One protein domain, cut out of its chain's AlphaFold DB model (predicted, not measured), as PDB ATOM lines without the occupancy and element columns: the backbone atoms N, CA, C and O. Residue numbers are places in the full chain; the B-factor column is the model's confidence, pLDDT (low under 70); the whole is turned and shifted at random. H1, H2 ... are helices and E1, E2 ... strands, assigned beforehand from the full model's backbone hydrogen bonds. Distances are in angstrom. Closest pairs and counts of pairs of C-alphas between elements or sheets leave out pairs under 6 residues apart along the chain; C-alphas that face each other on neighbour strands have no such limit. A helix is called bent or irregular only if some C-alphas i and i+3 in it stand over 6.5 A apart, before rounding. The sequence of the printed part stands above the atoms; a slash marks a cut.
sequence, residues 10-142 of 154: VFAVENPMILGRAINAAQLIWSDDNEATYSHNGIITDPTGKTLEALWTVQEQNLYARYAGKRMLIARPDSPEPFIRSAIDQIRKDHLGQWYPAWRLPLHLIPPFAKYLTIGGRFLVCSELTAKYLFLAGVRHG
ATOM      1  N   VAL A  10     197.896 188.002 122.143       93.56
ATOM      2  CA  VAL A  10     197.400 187.964 123.520       93.56
ATOM      3  C   VAL A  10     197.323 189.382 124.049       93.56
ATOM      4  O   VAL A  10     198.126 190.237 123.673       93.56
ATOM      5  N   PHE A  11     196.359 189.652 124.918       91.56
ATOM      6  CA  PHE A  11     196.228 190.966 125.532       91.56
ATOM      7  C   PHE A  11     196.123 190.860 127.046       91.56
ATOM      8  O   PHE A  11     195.574 189.892 127.572       91.56
ATOM      9  N   ALA A  12     196.612 191.886 127.732       87.94
ATOM     10  CA  ALA A  12     196.441 192.109 129.158       87.94
ATOM     11  C   ALA A  12     195.842 193.504 129.371       87.94
ATOM     12  O   ALA A  12     196.253 194.465 128.724       87.94
ATOM     13  N   VAL A  13     194.837 193.632 130.238       85.19
ATOM     14  CA  VAL A  13     194.058 194.872 130.389       85.19
ATOM     15  C   VAL A  13     193.741 195.177 131.852       85.19
ATOM     16  O   VAL A  13     193.561 194.279 132.681       85.19
ATOM     17  N   GLU A  14     193.645 196.467 132.164       78.31
ATOM     18  CA  GLU A  14     193.124 196.973 133.436       78.31
ATOM     19  C   GLU A  14     191.599 196.730 133.517       78.31
ATOM     20  O   GLU A  14     190.817 197.263 132.722       78.31
ATOM     21  N   ASN A  15     191.145 195.895 134.458       63.88
ATOM     22  CA  ASN A  15     189.766 195.401 134.499       63.88
ATOM     23  C   ASN A  15     188.761 196.419 135.103       63.88
ATOM     24  O   ASN A  15     189.000 196.949 136.188       63.88
ATOM     25  N   PRO A  16     187.591 196.656 134.468       51.44
ATOM     26  CA  PRO A  16     186.487 197.449 135.027       51.44
ATOM     27  C   PRO A  16     185.410 196.672 135.832       51.44
ATOM     28  O   PRO A  16     184.468 197.305 136.306       51.44
ATOM     29  N   MET A  17     185.470 195.339 135.997       52.12
ATOM     30  CA  MET A  17     184.428 194.567 136.719       52.12
ATOM     31  C   MET A  17     184.745 194.243 138.193       52.12
ATOM     32  O   MET A  17     185.854 193.851 138.536       52.12
ATOM     33  N   ILE A  18     183.708 194.291 139.047       47.75
ATOM     34  CA  ILE A  18     183.726 194.038 140.508       47.75
ATOM     35  C   ILE A  18     184.252 192.644 140.896       47.75
ATOM     36  O   ILE A  18     184.840 192.501 141.966       47.75
ATOM     37  N   LEU A  19     184.136 191.632 140.033       51.28
ATOM     38  CA  LEU A  19     184.751 190.323 140.292       51.28
ATOM     39  C   LEU A  19     186.293 190.398 140.329       51.28
ATOM     40  O   LEU A  19     186.938 189.622 141.028       51.28
ATOM     41  N   GLY A  20     186.865 191.412 139.671       42.16
ATOM     42  CA  GLY A  20     188.270 191.798 139.780       42.16
ATOM     43  C   GLY A  20     188.671 192.326 141.164       42.16
ATOM     44  O   GLY A  20     189.828 192.195 141.532       42.16
ATOM     45  N   ARG A  21     187.748 192.825 142.004       49.06
ATOM     46  CA  ARG A  21     188.075 193.202 143.399       49.06
ATOM     47  C   ARG A  21     188.261 191.991 144.318       49.06
ATOM     48  O   ARG A  21     189.071 192.055 145.234       49.06
ATOM     49  N   ALA A  22     187.552 190.889 144.065       46.34
ATOM     50  CA  ALA A  22     187.711 189.651 144.836       46.34
ATOM     51  C   ALA A  22     189.024 188.920 144.494       46.34
ATOM     52  O   ALA A  22     189.626 188.290 145.357       46.34
ATOM     53  N   ILE A  23     189.494 189.059 143.252       49.00
ATOM     54  CA  ILE A  23     190.773 188.517 142.773       49.00
ATOM     55  C   ILE A  23     191.953 189.418 143.201       49.00
ATOM     56  O   ILE A  23     192.976 188.894 143.636       49.00
ATOM     57  N   ASN A  24     191.787 190.748 143.233       44.75
ATOM     58  CA  ASN A  24     192.799 191.671 143.777       44.75
ATOM     59  C   ASN A  24     193.116 191.412 145.268       44.75
ATOM     60  O   ASN A  24     194.258 191.573 145.688       44.75
ATOM     61  N   ALA A  25     192.144 190.961 146.069       46.47
ATOM     62  CA  ALA A  25     192.359 190.597 147.476       46.47
ATOM     63  C   ALA A  25     193.179 189.301 147.658       46.47
ATOM     64  O   ALA A  25     193.821 189.116 148.689       46.47
ATOM     65  N   ALA A  26     193.185 188.422 146.652       49.72
ATOM     66  CA  ALA A  26     194.001 187.210 146.618       49.72
ATOM     67  C   ALA A  26     195.447 187.488 146.179       49.72
ATOM     68  O   ALA A  26     196.382 186.844 146.646       49.72
ATOM     69  N   GLN A  27     195.620 188.465 145.287       44.97
ATOM     70  CA  GLN A  27     196.913 188.872 144.742       44.97
ATOM     71  C   GLN A  27     197.714 189.779 145.698       44.97
ATOM     72  O   GLN A  27     198.937 189.687 145.702       44.97
ATOM     73  N   LEU A  28     197.064 190.561 146.577       46.03
ATOM     74  CA  LEU A  28     197.749 191.418 147.568       46.03
ATOM     75  C   LEU A  28     198.498 190.632 148.669       46.03
ATOM     76  O   LEU A  28     199.338 191.188 149.364       46.03
ATOM     77  N   ILE A  29     198.212 189.339 148.848       42.91
ATOM     78  CA  ILE A  29     198.848 188.514 149.891       42.91
ATOM     79  C   ILE A  29     200.181 187.897 149.386       42.91
ATOM     80  O   ILE A  29     200.953 187.399 150.200       42.91
ATOM     81  N   TRP A  30     200.476 187.934 148.071       41.72
ATOM     82  CA  TRP A  30     201.613 187.213 147.447       41.72
ATOM     83  C   TRP A  30     202.340 187.972 146.307       41.72
ATOM     84  O   TRP A  30     202.934 187.326 145.433       41.72
ATOM     85  N   SER A  31     202.276 189.308 146.247       37.22
ATOM     86  CA  SER A  31     203.131 190.083 145.327       37.22
ATOM     87  C   SER A  31     204.486 190.359 145.976       37.22
ATOM     88  O   SER A  31     204.503 190.901 147.080       37.22
ATOM     89  N   ASP A  32     205.584 190.062 145.280       43.38
ATOM     90  CA  ASP A  32     206.918 190.523 145.690       43.38
ATOM     91  C   ASP A  32     207.066 192.052 145.479       43.38
ATOM     92  O   ASP A  32     207.757 192.705 146.259       43.38
ATOM     93  N   ASP A  33     206.314 192.654 144.533       39.28
ATOM     94  CA  ASP A  33     206.651 193.995 144.011       39.28
ATOM     95  C   ASP A  33     205.511 195.050 144.019       39.28
ATOM     96  O   ASP A  33     205.686 196.153 143.514       39.28
ATOM     97  N   ASN A  34     204.344 194.783 144.621       41.75
ATOM     98  CA  ASN A  34     203.290 195.781 144.923       41.75
ATOM     99  C   ASN A  34     202.702 196.629 143.749       41.75
ATOM    100  O   ASN A  34     201.903 197.529 144.012       41.75
ATOM    101  N   GLU A  35     203.003 196.336 142.473       49.41
ATOM    102  CA  GLU A  35     202.496 197.069 141.287       49.41
ATOM    103  C   GLU A  35     201.752 196.176 140.265       49.41
ATOM    104  O   GLU A  35     202.073 196.129 139.079       49.41
ATOM    105  N   ALA A  36     200.695 195.476 140.683       53.47
ATOM    106  CA  ALA A  36     199.872 194.681 139.759       53.47
ATOM    107  C   ALA A  36     198.974 195.577 138.869       53.47
ATOM    108  O   ALA A  36     197.810 195.834 139.187       53.47
ATOM    109  N   THR A  37     199.513 196.065 137.747       64.19
ATOM    110  CA  THR A  37     198.811 196.988 136.828       64.19
ATOM    111  C   THR A  37     197.737 196.277 135.987       64.19
ATOM    112  O   THR A  37     196.667 196.834 135.753       64.19
ATOM    113  N   TYR A  38     197.943 195.020 135.577       69.62
ATOM    114  CA  TYR A  38     196.995 194.276 134.732       69.62
ATOM    115  C   TYR A  38     196.230 193.203 135.517       69.62
ATOM    116  O   TYR A  38     196.811 192.394 136.232       69.62
ATOM    117  N   SER A  39     194.905 193.153 135.352       71.75
ATOM    118  CA  SER A  39     194.017 192.270 136.141       71.75
ATOM    119  C   SER A  39     193.238 191.256 135.302       71.75
ATOM    120  O   SER A  39     192.469 190.460 135.842       71.75
ATOM    121  N   HIS A  40     193.412 191.268 133.981       82.19
ATOM    122  CA  HIS A  40     192.768 190.317 133.081       82.19
ATOM    123  C   HIS A  40     193.591 190.102 131.818       82.19
ATOM    124  O   HIS A  40     194.279 191.019 131.371       82.19
ATOM    125  N   ASN A  41     193.480 188.913 131.228       86.38
ATOM    126  CA  ASN A  41     194.078 188.603 129.938       86.38
ATOM    127  C   ASN A  41     193.187 187.693 129.089       86.38
ATOM    128  O   ASN A  41     192.241 187.068 129.578       86.38
ATOM    129  N   GLY A  42     193.504 187.641 127.801       91.56
ATOM    130  CA  GLY A  42     192.812 186.798 126.844       91.56
ATOM    131  C   GLY A  42     193.525 186.724 125.504       91.56
ATOM    132  O   GLY A  42     194.625 187.250 125.329       91.56
ATOM    133  N   ILE A  43     192.870 186.061 124.554       95.31
ATOM    134  CA  ILE A  43     193.413 185.783 123.222       95.31
ATOM    135  C   ILE A  43     192.574 186.533 122.192       95.31
ATOM    136  O   ILE A  43     191.351 186.442 122.221       95.31
ATOM    137  N   ILE A  44     193.204 187.248 121.271       96.44
ATOM    138  CA  ILE A  44     192.567 187.846 120.099       96.44
ATOM    139  C   ILE A  44     192.465 186.764 119.024       96.44
ATOM    140  O   ILE A  44     193.450 186.135 118.646       96.44
ATOM    141  N   THR A  45     191.259 186.521 118.525       96.12
ATOM    142  CA  THR A  45     190.981 185.447 117.569       96.12
ATOM    143  C   THR A  45     190.906 185.927 116.126       96.12
ATOM    144  O   THR A  45     190.971 185.094 115.226       96.12
ATOM    145  N   ASP A  46     190.763 187.235 115.882       94.19
ATOM    146  CA  ASP A  46     190.773 187.809 114.534       94.19
ATOM    147  C   ASP A  46     191.161 189.309 114.501       94.19
ATOM    148  O   ASP A  46     191.146 189.984 115.536       94.19
ATOM    149  N   PRO A  47     191.479 189.868 113.312       94.31
ATOM    150  CA  PRO A  47     191.855 191.278 113.162       94.31
ATOM    151  C   PRO A  47     190.753 192.297 113.493       94.31
ATOM    152  O   PRO A  47     191.045 193.484 113.635       94.31
ATOM    153  N   THR A  48     189.489 191.874 113.620       94.31
ATOM    154  CA  THR A  48     188.378 192.769 113.998       94.31
ATOM    155  C   THR A  48     188.353 193.058 115.501       94.31
ATOM    156  O   THR A  48     187.549 193.865 115.977       94.31
ATOM    157  N   GLY A  49     189.251 192.417 116.256       92.69
ATOM    158  CA  GLY A  49     189.325 192.513 117.705       92.69
ATOM    159  C   GLY A  49     188.369 191.554 118.399       92.69
ATOM    160  O   GLY A  49     187.989 191.813 119.537       92.69
ATOM    161  N   LYS A  50     187.938 190.467 117.751       96.38
ATOM    162  CA  LYS A  50     187.239 189.396 118.464       96.38
ATOM    163  C   LYS A  50     188.208 188.705 119.420       96.38
ATOM    164  O   LYS A  50     189.355 188.456 119.056       96.38
ATOM    165  N   THR A  51     187.756 188.399 120.625       95.38
ATOM    166  CA  THR A  51     188.560 187.786 121.683       95.38
ATOM    167  C   THR A  51     187.961 186.467 122.149       95.38
ATOM    168  O   THR A  51     186.781 186.215 121.924       95.38
ATOM    169  N   LEU A  52     188.765 185.644 122.819       94.75
ATOM    170  CA  LEU A  52     188.365 184.463 123.573       94.75
ATOM    171  C   LEU A  52     188.928 184.587 124.990       94.75
ATOM    172  O   LEU A  52     190.142 184.694 125.182       94.75
ATOM    173  N   GLU A  53     188.041 184.613 125.980       89.75
ATOM    174  CA  GLU A  53     188.383 185.023 127.343       89.75
ATOM    175  C   GLU A  53     187.657 184.182 128.387       89.75
ATOM    176  O   GLU A  53     186.491 183.834 128.199       89.75
ATOM    177  N   ALA A  54     188.307 183.923 129.525       84.94
ATOM    178  CA  ALA A  54     187.650 183.338 130.693       84.94
ATOM    179  C   ALA A  54     187.101 184.444 131.610       84.94
ATOM    180  O   ALA A  54     187.843 185.041 132.391       84.94
ATOM    181  N   LEU A  55     185.797 184.708 131.507       83.25
ATOM    182  CA  LEU A  55     185.032 185.548 132.437       83.25
ATOM    183  C   LEU A  55     184.233 184.639 133.383       83.25
ATOM    184  O   LEU A  55     184.712 183.570 133.729       83.25
ATOM    185  N   TRP A  56     183.007 185.007 133.772       76.31
ATOM    186  CA  TRP A  56     182.073 184.085 134.444       76.31
ATOM    187  C   TRP A  56     181.786 182.823 133.633       76.31
ATOM    188  O   TRP A  56     181.580 181.746 134.190       76.31
ATOM    189  N   THR A  57     181.798 182.974 132.320       84.25
ATOM    190  CA  THR A  57     181.825 181.899 131.344       84.25
ATOM    191  C   THR A  57     182.932 182.209 130.355       84.25
ATOM    192  O   THR A  57     183.195 183.377 130.049       84.25
ATOM    193  N   VAL A  58     183.596 181.176 129.851       88.25
ATOM    194  CA  VAL A  58     184.508 181.340 128.724       88.25
ATOM    195  C   VAL A  58     183.674 181.706 127.509       88.25
ATOM    196  O   VAL A  58     182.776 180.959 127.117       88.25
ATOM    197  N   GLN A  59     183.935 182.869 126.933       92.12
ATOM    198  CA  GLN A  59     183.122 183.406 125.852       92.12
ATOM    199  C   GLN A  59     183.962 184.208 124.869       92.12
ATOM    200  O   GLN A  59     185.099 184.586 125.164       92.12
ATOM    201  N   GLU A  60     183.370 184.476 123.709       94.62
ATOM    202  CA  GLU A  60     183.930 185.391 122.728       94.62
ATOM    203  C   GLU A  60     183.236 186.752 122.809       94.62
ATOM    204  O   GLU A  60     182.021 186.831 122.992       94.62
ATOM    205  N   GLN A  61     184.002 187.831 122.670       93.31
ATOM    206  CA  GLN A  61     183.476 189.196 122.678       93.31
ATOM    207  C   GLN A  61     184.328 190.113 121.798       93.31
ATOM    208  O   GLN A  61     185.315 189.679 121.213       93.31
ATOM    209  N   ASN A  62     183.922 191.374 121.644       93.88
ATOM    210  CA  ASN A  62     184.704 192.354 120.898       93.88
ATOM    211  C   ASN A  62     185.531 193.226 121.855       93.88
ATOM    212  O   ASN A  62     184.984 193.872 122.753       93.88
ATOM    213  N   LEU A  63     186.841 193.266 121.615       91.62
ATOM    214  CA  LEU A  63     187.839 193.995 122.393       91.62
ATOM    215  C   LEU A  63     187.497 195.486 122.498       91.62
ATOM    216  O   LEU A  63     187.489 196.042 123.596       91.62
ATOM    217  N   TYR A  64     187.163 196.123 121.372       90.81
ATOM    218  CA  TYR A  64     186.884 197.558 121.315       90.81
ATOM    219  C   TYR A  64     185.597 197.918 122.051       90.81
ATOM    220  O   TYR A  64     185.575 198.885 122.806       90.81
ATOM    221  N   ALA A  65     184.540 197.120 121.886       89.62
ATOM    222  CA  ALA A  65     183.281 197.339 122.594       89.62
ATOM    223  C   ALA A  65     183.440 197.175 124.114       89.62
ATOM    224  O   ALA A  65     182.800 197.885 124.891       89.62
ATOM    225  N   ARG A  66     184.289 196.236 124.549       87.00
ATOM    226  CA  ARG A  66     184.425 195.881 125.962       87.00
ATOM    227  C   ARG A  66     185.398 196.769 126.734       87.00
ATOM    228  O   ARG A  66     185.133 197.080 127.896       87.00
ATOM    229  N   TYR A  67     186.506 197.151 126.105       87.81
ATOM    230  CA  TYR A  67     187.644 197.802 126.758       87.81
ATOM    231  C   TYR A  67     187.941 199.203 126.202       87.81
ATOM    232  O   TYR A  67     189.049 199.711 126.367       87.81
ATOM    233  N   ALA A  68     186.960 199.857 125.568       88.62
ATOM    234  CA  ALA A  68     187.095 201.235 125.098       88.62
ATOM    235  C   ALA A  68     187.619 202.168 126.207       88.62
ATOM    236  O   ALA A  68     187.075 202.225 127.312       88.62
ATOM    237  N   GLY A  69     188.694 202.903 125.902       86.31
ATOM    238  CA  GLY A  69     189.317 203.850 126.831       86.31
ATOM    239  C   GLY A  69     190.126 203.216 127.968       86.31
ATOM    240  O   GLY A  69     190.502 203.927 128.899       86.31
ATOM    241  N   LYS A  70     190.394 201.904 127.928       85.19
ATOM    242  CA  LYS A  70     191.261 201.215 128.897       85.19
ATOM    243  C   LYS A  70     192.675 201.046 128.360       85.19
ATOM    244  O   LYS A  70     192.879 200.877 127.160       85.19
ATOM    245  N   ARG A  71     193.650 201.078 129.271       84.44
ATOM    246  CA  ARG A  71     195.036 200.733 128.956       84.44
ATOM    247  C   ARG A  71     195.144 199.223 128.807       84.44
ATOM    248  O   ARG A  71     194.642 198.478 129.649       84.44
ATOM    249  N   MET A  72     195.798 198.790 127.737       87.50
ATOM    250  CA  MET A  72     196.101 197.384 127.509       87.50
ATOM    251  C   MET A  72     197.497 197.213 126.935       87.50
ATOM    252  O   MET A  72     197.999 198.085 126.224       87.50
ATOM    253  N   LEU A  73     198.074 196.059 127.227       89.31
ATOM    254  CA  LEU A  73     199.250 195.527 126.571       89.31
ATOM    255  C   LEU A  73     198.793 194.453 125.588       89.31
ATOM    256  O   LEU A  73     197.933 193.640 125.921       89.31
ATOM    257  N   ILE A  74     199.349 194.463 124.379       92.06
ATOM    258  CA  ILE A  74     199.133 193.419 123.377       92.06
ATOM    259  C   ILE A  74     200.496 192.843 123.016       92.06
ATOM    260  O   ILE A  74     201.411 193.593 122.675       92.06
ATOM    261  N   ALA A  75     200.611 191.524 123.080       91.56
ATOM    262  CA  ALA A  75     201.807 190.789 122.713       91.56
ATOM    263  C   ALA A  75     201.483 189.780 121.611       91.56
ATOM    264  O   ALA A  75     200.429 189.144 121.616       91.56
ATOM    265  N   ARG A  76     202.409 189.629 120.665       93.81
ATOM    266  CA  ARG A  76     202.315 188.646 119.588       93.81
ATOM    267  C   ARG A  76     203.264 187.490 119.889       93.81
ATOM    268  O   ARG A  76     204.471 187.724 119.918       93.81
ATOM    269  N   PRO A  77     202.755 186.269 120.111       90.50
ATOM    270  CA  PRO A  77     203.613 185.115 120.331       90.50
ATOM    271  C   PRO A  77     204.432 184.799 119.073       90.50
ATOM    272  O   PRO A  77     203.889 184.789 117.966       90.50
ATOM    273  N   ASP A  78     205.722 184.506 119.245       90.62
ATOM    274  CA  ASP A  78     206.585 184.036 118.157       90.62
ATOM    275  C   ASP A  78     206.334 182.545 117.901       90.62
ATOM    276  O   ASP A  78     206.980 181.664 118.466       90.62
ATOM    277  N   SER A  79     205.299 182.256 117.114       91.81
ATOM    278  CA  SER A  79     204.949 180.899 116.703       91.81
ATOM    279  C   SER A  79     204.392 180.893 115.279       91.81
ATOM    280  O   SER A  79     203.648 181.803 114.903       91.81
ATOM    281  N   PRO A  80     204.658 179.836 114.487       92.25
ATOM    282  CA  PRO A  80     204.066 179.687 113.165       92.25
ATOM    283  C   PRO A  80     202.530 179.712 113.197       92.25
ATOM    284  O   PRO A  80     201.889 179.122 114.072       92.25
ATOM    285  N   GLU A  81     201.933 180.344 112.186       92.56
ATOM    286  CA  GLU A  81     200.483 180.540 112.072       92.56
ATOM    287  C   GLU A  81     199.645 179.245 112.203       92.56
ATOM    288  O   GLU A  81     198.608 179.283 112.872       92.56
ATOM    289  N   PRO A  82     200.056 178.079 111.655       92.88
ATOM    290  CA  PRO A  82     199.297 176.839 111.831       92.88
ATOM    291  C   PRO A  82     199.157 176.408 113.298       92.88
ATOM    292  O   PRO A  82     198.088 175.941 113.694       92.88
ATOM    293  N   PHE A  83     200.197 176.598 114.119       92.44
ATOM    294  CA  PHE A  83     200.150 176.272 115.548       92.44
ATOM    295  C   PHE A  83     199.260 177.248 116.310       92.44
ATOM    296  O   PHE A  83     198.457 176.822 117.133       92.44
ATOM    297  N   ILE A  84     199.332 178.539 115.975       94.25
ATOM    298  CA  ILE A  84     198.455 179.573 116.537       94.25
ATOM    299  C   ILE A  84     196.985 179.230 116.278       94.25
ATOM    300  O   ILE A  84     196.179 179.206 117.210       94.25
ATOM    301  N   ARG A  85     196.634 178.925 115.022       94.00
ATOM    302  CA  ARG A  85     195.265 178.561 114.628       94.00
ATOM    303  C   ARG A  85     194.800 177.292 115.335       94.00
ATOM    304  O   ARG A  85     193.737 177.295 115.948       94.00
ATOM    305  N   SER A  86     195.626 176.244 115.320       94.50
ATOM    306  CA  SER A  86     195.314 174.982 115.995       94.50
ATOM    307  C   SER A  86     195.121 175.164 117.504       94.50
ATOM    308  O   SER A  86     194.185 174.598 118.068       94.50
ATOM    309  N   ALA A  87     195.945 175.993 118.150       94.06
ATOM    310  CA  ALA A  87     195.824 176.300 119.568       94.06
ATOM    311  C   ALA A  87     194.522 177.052 119.880       94.06
ATOM    312  O   ALA A  87     193.817 176.675 120.816       94.06
ATOM    313  N   ILE A  88     194.160 178.069 119.089       95.50
ATOM    314  CA  ILE A  88     192.890 178.799 119.251       95.50
ATOM    315  C   ILE A  88     191.699 177.848 119.101       95.50
ATOM    316  O   ILE A  88     190.801 177.853 119.945       95.50
ATOM    317  N   ASP A  89     191.694 177.018 118.059       95.69
ATOM    318  CA  ASP A  89     190.595 176.087 117.795       95.69
ATOM    319  C   ASP A  89     190.459 175.039 118.902       95.69
ATOM    320  O   ASP A  89     189.343 174.734 119.329       95.69
ATOM    321  N   GLN A  90     191.581 174.544 119.427       93.56
ATOM    322  CA  GLN A  90     191.594 173.618 120.553       93.56
ATOM    323  C   GLN A  90     191.050 174.271 121.833       93.56
ATOM    324  O   GLN A  90     190.196 173.685 122.497       93.56
ATOM    325  N   ILE A  91     191.482 175.494 122.171       92.62
ATOM    326  CA  ILE A  91     190.972 176.216 123.351       92.62
ATOM    327  C   ILE A  91     189.476 176.490 123.211       92.62
ATOM    328  O   ILE A  91     188.722 176.265 124.158       92.62
ATOM    329  N   ARG A  92     189.030 176.925 122.027       93.88
ATOM    330  CA  ARG A  92     187.612 177.153 121.744       93.88
ATOM    331  C   ARG A  92     186.808 175.866 121.923       93.88
ATOM    332  O   ARG A  92     185.791 175.881 122.606       93.88
ATOM    333  N   LYS A  93     187.271 174.752 121.355       93.50
ATOM    334  CA  LYS A  93     186.600 173.448 121.454       93.50
ATOM    335  C   LYS A  93     186.504 172.943 122.895       93.50
ATOM    336  O   LYS A  93     185.467 172.409 123.276       93.50
ATOM    337  N   ASP A  94     187.572 173.094 123.670       89.81
ATOM    338  CA  ASP A  94     187.651 172.546 125.025       89.81
ATOM    339  C   ASP A  94     186.873 173.373 126.051       89.81
ATOM    340  O   ASP A  94     186.360 172.817 127.023       89.81
ATOM    341  N   HIS A  95     186.833 174.697 125.867       89.56
ATOM    342  CA  HIS A  95     186.459 175.610 126.943       89.56
ATOM    343  C   HIS A  95     185.334 176.577 126.601       89.56
ATOM    344  O   HIS A  95     184.785 177.151 127.531       89.56
ATOM    345  N   LEU A  96     184.950 176.792 125.340       92.50
ATOM    346  CA  LEU A  96     183.885 177.755 125.037       92.50
ATOM    347  C   LEU A  96     182.574 177.384 125.757       92.50
ATOM    348  O   LEU A  96     182.132 176.238 125.729       92.50
ATOM    349  N   GLY A  97     181.957 178.363 126.423       87.81
ATOM    350  CA  GLY A  97     180.753 178.182 127.239       87.81
ATOM    351  C   GLY A  97     181.005 177.569 128.618       87.81
ATOM    352  O   GLY A  97     180.074 177.418 129.409       87.81
ATOM    353  N   GLN A  98     182.251 177.227 128.943       86.44
ATOM    354  CA  GLN A  98     182.588 176.671 130.238       86.44
ATOM    355  C   GLN A  98     182.407 177.706 131.350       86.44
ATOM    356  O   GLN A  98     182.919 178.821 131.271       86.44
ATOM    357  N   TRP A  99     181.736 177.304 132.426       81.31
ATOM    358  CA  TRP A  99     181.570 178.126 133.619       81.31
ATOM    359  C   TRP A  99     182.862 178.268 134.414       81.31
ATOM    360  O   TRP A  99     183.618 177.307 134.604       81.31
ATOM    361  N   TYR A 100     183.074 179.477 134.921       70.50
ATOM    362  CA  TYR A 100     184.212 179.800 135.754       70.50
ATOM    363  C   TYR A 100     184.160 178.989 137.050       70.50
ATOM    364  O   TYR A 100     183.147 179.015 137.761       70.50
ATOM    365  N   PRO A 101     185.239 178.281 137.405       69.88
ATOM    366  CA  PRO A 101     185.301 177.497 138.627       69.88
ATOM    367  C   PRO A 101     185.508 178.421 139.836       69.88
ATOM    368  O   PRO A 101     186.579 178.436 140.434       69.88
ATOM    369  N   ALA A 102     184.492 179.198 140.223       67.38
ATOM    370  CA  ALA A 102     184.601 180.154 141.332       67.38
ATOM    371  C   ALA A 102     185.058 179.487 142.645       67.38
ATOM    372  O   ALA A 102     185.788 180.087 143.427       67.38
ATOM    373  N   TRP A 103     184.719 178.209 142.843       66.06
ATOM    374  CA  TRP A 103     185.173 177.389 143.970       66.06
ATOM    375  C   TRP A 103     186.692 177.133 143.998       66.06
ATOM    376  O   TRP A 103     187.217 176.781 145.052       66.06
ATOM    377  N   ARG A 104     187.416 177.308 142.880       64.31
ATOM    378  CA  ARG A 104     188.889 177.219 142.828       64.31
ATOM    379  C   ARG A 104     189.577 178.512 143.235       64.31
ATOM    380  O   ARG A 104     190.735 178.449 143.632       64.31
ATOM    381  N   LEU A 105     188.898 179.661 143.178       63.28
ATOM    382  CA  LEU A 105     189.497 180.948 143.550       63.28
ATOM    383  C   LEU A 105     190.132 180.919 144.955       63.28
ATOM    384  O   LEU A 105     191.284 181.332 145.069       63.28
ATOM    385  N   PRO A 106     189.489 180.348 145.997       60.53
ATOM    386  CA  PRO A 106     190.118 180.220 147.309       60.53
ATOM    387  C   PRO A 106     191.307 179.250 147.340       60.53
ATOM    388  O   PRO A 106     192.190 179.392 148.173       60.53
ATOM    389  N   LEU A 107     191.368 178.264 146.441       60.38
ATOM    390  CA  LEU A 107     192.472 177.295 146.393       60.38
ATOM    391  C   LEU A 107     193.756 177.908 145.830       60.38
ATOM    392  O   LEU A 107     194.848 177.470 146.185       60.38
ATOM    393  N   HIS A 108     193.636 178.943 144.997       54.09
ATOM    394  CA  HIS A 108     194.774 179.747 144.554       54.09
ATOM    395  C   HIS A 108     195.348 180.649 145.668       54.09
ATOM    396  O   HIS A 108     196.445 181.168 145.487       54.09
ATOM    397  N   LEU A 109     194.676 180.783 146.827       55.06
ATOM    398  CA  LEU A 109     195.175 181.510 148.011       55.06
ATOM    399  C   LEU A 109     196.159 180.700 148.869       55.06
ATOM    400  O   LEU A 109     196.816 181.270 149.737       55.06
ATOM    401  N   ILE A 110     196.239 179.379 148.671       55.62
ATOM    402  CA  ILE A 110     197.057 178.479 149.497       55.62
ATOM    403  C   ILE A 110     197.952 177.615 148.591       55.62
ATOM    404  O   ILE A 110     197.615 176.465 148.272       55.62
ATOM    405  N   PRO A 111     199.115 178.125 148.149       53.41
ATOM    406  CA  PRO A 111     200.162 177.282 147.571       53.41
ATOM    407  C   PRO A 111     200.597 176.270 148.645       53.41
ATOM    408  O   PRO A 111     200.879 176.700 149.764       53.41
ATOM    409  N   PRO A 112     200.602 174.939 148.395       53.16
ATOM    410  CA  PRO A 112     200.765 174.235 147.113       53.16
ATOM    411  C   PRO A 112     199.498 173.570 146.518       53.16
ATOM    412  O   PRO A 112     199.593 172.874 145.505       53.16
ATOM    413  N   PHE A 113     198.309 173.743 147.105       54.66
ATOM    414  CA  PHE A 113     197.121 172.941 146.755       54.66
ATOM    415  C   PHE A 113     196.501 173.276 145.393       54.66
ATOM    416  O   PHE A 113     195.933 172.393 144.742       54.66
ATOM    417  N   ALA A 114     196.674 174.512 144.913       55.03
ATOM    418  CA  ALA A 114     196.218 174.935 143.586       55.03
ATOM    419  C   ALA A 114     196.750 174.032 142.458       55.03
ATOM    420  O   ALA A 114     196.022 173.746 141.507       55.03
ATOM    421  N   LYS A 115     197.989 173.533 142.604       54.06
ATOM    422  CA  LYS A 115     198.677 172.663 141.639       54.06
ATOM    423  C   LYS A 115     198.051 171.267 141.547       54.06
ATOM    424  O   LYS A 115     197.934 170.725 140.453       54.06
ATOM    425  N   TYR A 116     197.624 170.705 142.679       55.94
ATOM    426  CA  TYR A 116     197.120 169.328 142.772       55.94
ATOM    427  C   TYR A 116     195.614 169.205 142.520       55.94
ATOM    428  O   TYR A 116     195.144 168.147 142.113       55.94
ATOM    429  N   LEU A 117     194.853 170.283 142.726       52.91
ATOM    430  CA  LEU A 117     193.393 170.289 142.563       52.91
ATOM    431  C   LEU A 117     192.932 170.727 141.164       52.91
ATOM    432  O   LEU A 117     191.735 170.757 140.877       52.91
ATOM    433  N   THR A 118     193.865 171.029 140.260       52.19
ATOM    434  CA  THR A 118     193.585 171.087 138.820       52.19
ATOM    435  C   THR A 118     193.385 169.658 138.324       52.19
ATOM    436  O   THR A 118     194.336 168.997 137.918       52.19
ATOM    437  N   ILE A 119     192.153 169.146 138.359       52.59
ATOM    438  CA  ILE A 119     191.823 167.855 137.742       52.59
ATOM    439  C   ILE A 119     192.038 167.996 136.221       52.59
ATOM    440  O   ILE A 119     191.162 168.470 135.499       52.59
ATOM    441  N   GLY A 120     193.247 167.679 135.748       53.34
ATOM    442  CA  GLY A 120     193.611 167.576 134.330       53.34
ATOM    443  C   GLY A 120     193.476 168.849 133.484       53.34
ATOM    444  O   GLY A 120     193.219 168.736 132.292       53.34
ATOM    445  N   GLY A 121     193.580 170.055 134.061       56.81
ATOM    446  CA  GLY A 121     193.452 171.306 133.287       56.81
ATOM    447  C   GLY A 121     192.028 171.604 132.794       56.81
ATOM    448  O   GLY A 121     191.833 172.434 131.909       56.81
ATOM    449  N   ARG A 122     191.020 170.932 133.365       58.06
ATOM    450  CA  ARG A 122     189.617 171.025 132.938       58.06
ATOM    451  C   ARG A 122     188.941 172.341 133.315       58.06
ATOM    452  O   ARG A 122     187.901 172.643 132.756       58.06
ATOM    453  N   PHE A 123     189.494 173.116 134.249       58.12
ATOM    454  CA  PHE A 123     188.891 174.343 134.773       58.12
ATOM    455  C   PHE A 123     189.917 175.467 134.838       58.12
ATOM    456  O   PHE A 123     190.737 175.460 135.750       58.12
ATOM    457  N   LEU A 124     189.871 176.395 133.879       65.00
ATOM    458  CA  LEU A 124     190.902 177.418 133.684       65.00
ATOM    459  C   LEU A 124     190.420 178.793 134.155       65.00
ATOM    460  O   LEU A 124     189.303 179.210 133.843       65.00
ATOM    461  N   VAL A 125     191.284 179.505 134.874       73.31
ATOM    462  CA  VAL A 125     191.166 180.962 135.053       73.31
ATOM    463  C   VAL A 125     191.713 181.699 133.819       73.31
ATOM    464  O   VAL A 125     192.319 181.070 132.954       73.31
ATOM    465  N   CYS A 126     191.530 183.022 133.718       77.81
ATOM    466  CA  CYS A 126     191.975 183.812 132.554       77.81
ATOM    467  C   CYS A 126     193.450 183.570 132.198       77.81
ATOM    468  O   CYS A 126     193.755 183.175 131.071       77.81
ATOM    469  N   SER A 127     194.350 183.659 133.177       74.00
ATOM    470  CA  SER A 127     195.777 183.406 132.968       74.00
ATOM    471  C   SER A 127     196.112 181.961 132.623       74.00
ATOM    472  O   SER A 127     197.030 181.733 131.844       74.00
ATOM    473  N   GLU A 128     195.377 180.981 133.145       79.19
ATOM    474  CA  GLU A 128     195.574 179.575 132.784       79.19
ATOM    475  C   GLU A 128     195.067 179.277 131.368       79.19
ATOM    476  O   GLU A 128     195.673 178.465 130.671       79.19
ATOM    477  N   LEU A 129     194.003 179.950 130.916       85.50
ATOM    478  CA  LEU A 129     193.507 179.861 129.541       85.50
ATOM    479  C   LEU A 129     194.550 180.400 128.561       85.50
ATOM    480  O   LEU A 129     194.925 179.700 127.619       85.50
ATOM    481  N   THR A 130     195.084 181.590 128.834       86.31
ATOM    482  CA  THR A 130     196.150 182.194 128.024       86.31
ATOM    483  C   THR A 130     197.442 181.370 128.088       86.31
ATOM    484  O   THR A 130     198.074 181.126 127.064       86.31
ATOM    485  N   ALA A 131     197.817 180.843 129.258       84.56
ATOM    486  CA  ALA A 131     198.999 179.992 129.398       84.56
ATOM    487  C   ALA A 131     198.851 178.639 128.681       84.56
ATOM    488  O   ALA A 131     199.812 178.174 128.066       84.56
ATOM    489  N   LYS A 132     197.666 178.009 128.726       87.25
ATOM    490  CA  LYS A 132     197.375 176.779 127.969       87.25
ATOM    491  C   LYS A 132     197.452 177.051 126.469       87.25
ATOM    492  O   LYS A 132     198.025 176.246 125.743       87.25
ATOM    493  N   TYR A 133     196.934 178.191 126.016       92.50
ATOM    494  CA  TYR A 133     197.079 178.629 124.631       92.50
ATOM    495  C   TYR A 133     198.551 178.764 124.217       92.50
ATOM    496  O   TYR A 133     198.949 178.149 123.233       92.50
ATOM    497  N   LEU A 134     199.378 179.478 124.988       88.19
ATOM    498  CA  LEU A 134     200.806 179.648 124.682       88.19
ATOM    499  C   LEU A 134     201.580 178.323 124.706       88.19
ATOM    500  O   LEU A 134     202.523 178.143 123.936       88.19
ATOM    501  N   PHE A 135     201.177 177.388 125.569       88.69
ATOM    502  CA  PHE A 135     201.724 176.033 125.589       88.69
ATOM    503  C   PHE A 135     201.367 175.261 124.311       88.69
ATOM    504  O   PHE A 135     202.240 174.671 123.682       88.69
ATOM    505  N   LEU A 136     200.100 175.307 123.888       88.56
ATOM    506  CA  LEU A 136     199.639 174.665 122.650       88.56
ATOM    507  C   LEU A 136     200.239 175.308 121.393       88.56
ATOM    508  O   LEU A 136     200.506 174.607 120.422       88.56
ATOM    509  N   ALA A 137     200.484 176.618 121.422       88.75
ATOM    510  CA  ALA A 137     201.188 177.337 120.367       88.75
ATOM    511  C   ALA A 137     202.701 177.037 120.349       88.75
ATOM    512  O   ALA A 137     203.406 177.522 119.475       88.75
ATOM    513  N   GLY A 138     203.228 176.262 121.303       85.62
ATOM    514  CA  GLY A 138     204.647 175.903 121.355       85.62
ATOM    515  C   GLY A 138     205.577 177.026 121.816       85.62
ATOM    516  O   GLY A 138     206.787 176.853 121.760       85.62
ATOM    517  N   VAL A 139     205.034 178.147 122.301       84.69
ATOM    518  CA  VAL A 139     205.806 179.304 122.800       84.69
ATOM    519  C   VAL A 139     206.190 179.121 124.268       84.69
ATOM    520  O   VAL A 139     207.207 179.628 124.735       84.69
ATOM    521  N   ARG A 140     205.386 178.364 125.021       76.25
ATOM    522  CA  ARG A 140     205.644 178.033 126.425       76.25
ATOM    523  C   ARG A 140     205.928 176.544 126.576       76.25
ATOM    524  O   ARG A 140     205.114 175.717 126.187       76.25
ATOM    525  N   HIS A 141     207.032 176.202 127.237       66.25
ATOM    526  CA  HIS A 141     207.433 174.803 127.467       66.25
ATOM    527  C   HIS A 141     207.239 174.319 128.920       66.25
ATOM    528  O   HIS A 141     207.409 173.137 129.206       66.25
ATOM    529  N   GLY A 142     206.873 175.215 129.846       64.38
ATOM    530  CA  GLY A 142     206.607 174.897 131.258       64.38
ATOM    531  C   GLY A 142     205.138 174.570 131.567       64.38
ATOM    532  O   GLY A 142     204.260 174.721 130.719       64.38
TER     533      GLY A 142
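Overview. This is residues 10 to 142 of the 154 residues of an uncharacterized protein of Desulfobacteraceae bacterium (UniProt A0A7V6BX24). A strongly twisted sheet of five strands has two helices, H3 and H6, packed over one face, while H1, H4 and H5 lie off the sheet, beyond one end of its strands, as a looser part. H2 sits beside the strands. The printed part has 133 residues, in the order E1 H1 E2 E3 E4 H2 E5 H3 H4 H5 H6; the sheet runs E4 E3 E2 E1 E5, all antiparallel. The class is mixed, helices and strands; the whole is compact, with a radius of gyration of the C-alphas of 14.8 A and spans of 38 by 37 by 28 A.

Arrangement. E1, residues 10 to 13, is antiparallel to E5, residues 72 to 75, with N 10 and O 75 2.8 A apart, and to E2, residues 40 to 44, with N 13 and O 40 2.9 A apart. E2, E3, residues 50 to 54, and E4, residues 58 to 62, form a meander, each strand the antiparallel neighbour of the one before, in two hairpins; N 52 and O 43 are 2.8 A apart, N 51 and O 61 2.8 A. H2, residues 63 to 67, is on the sheet and only just at its level, at a height of 4.0 A. H3, residues 81 to 95, and H6, residues 126 to 136, are on the same face, making two layers, helices on one face of a sheet. H6, height 8.9 A, runs along the strands, at 16 degrees to E2 on the local plane; its closest C-alpha to E2 is that of Thr 130, 5.8 A from Gly 42. H3, height 10.8 A, runs slantwise, at 56 degrees to E2 on the local plane. H3 and H6 touch, closest at the C-alphas of Ala 87 and Leu 136, 5.2 A, at a steep tilt of 45 degrees, opposite ways. H1, residues 19 to 27, and H4, residues 102 to 109, only just touch, with 3 pairs of C-alphas within 8 A, the closest Ala 26 and Leu 109 at 6.0 A. H4 and H5, residues 113 to 116, touch only at the corner, closest at the C-alphas of His 108 and Ala 114, 5.1 A. Every O i to N i+4 pair is within hydrogen-bond range in H2, H3 and H6; H1 has 4 of 5, H4 1 of 4 with 4 of 5 O i to N i+3 pairs, and H5 is too short for such a pair.

Along the chain. E1 begins at C-alpha 10, (197.400, 187.964, 123.520). H3 is 21.0 A long, H6 15.5 A and E3 13.7 A. H4 is only just irregular, with C-alphas 103 and 106 6.6 A apart. H6 ends at C-alpha 136, (199.639, 174.665, 122.650).

Size, cuts and confidence. The C-alphas farthest apart, of Thr 48 and Pro 112, are 39.9 A apart. The printed part has no cut; the link from H1 to E2, 12 residues, is long. Mean pLDDT of the printed part is 75.6, and residues 15 to 38, 101 to 124 and 141 to 142 are under 70.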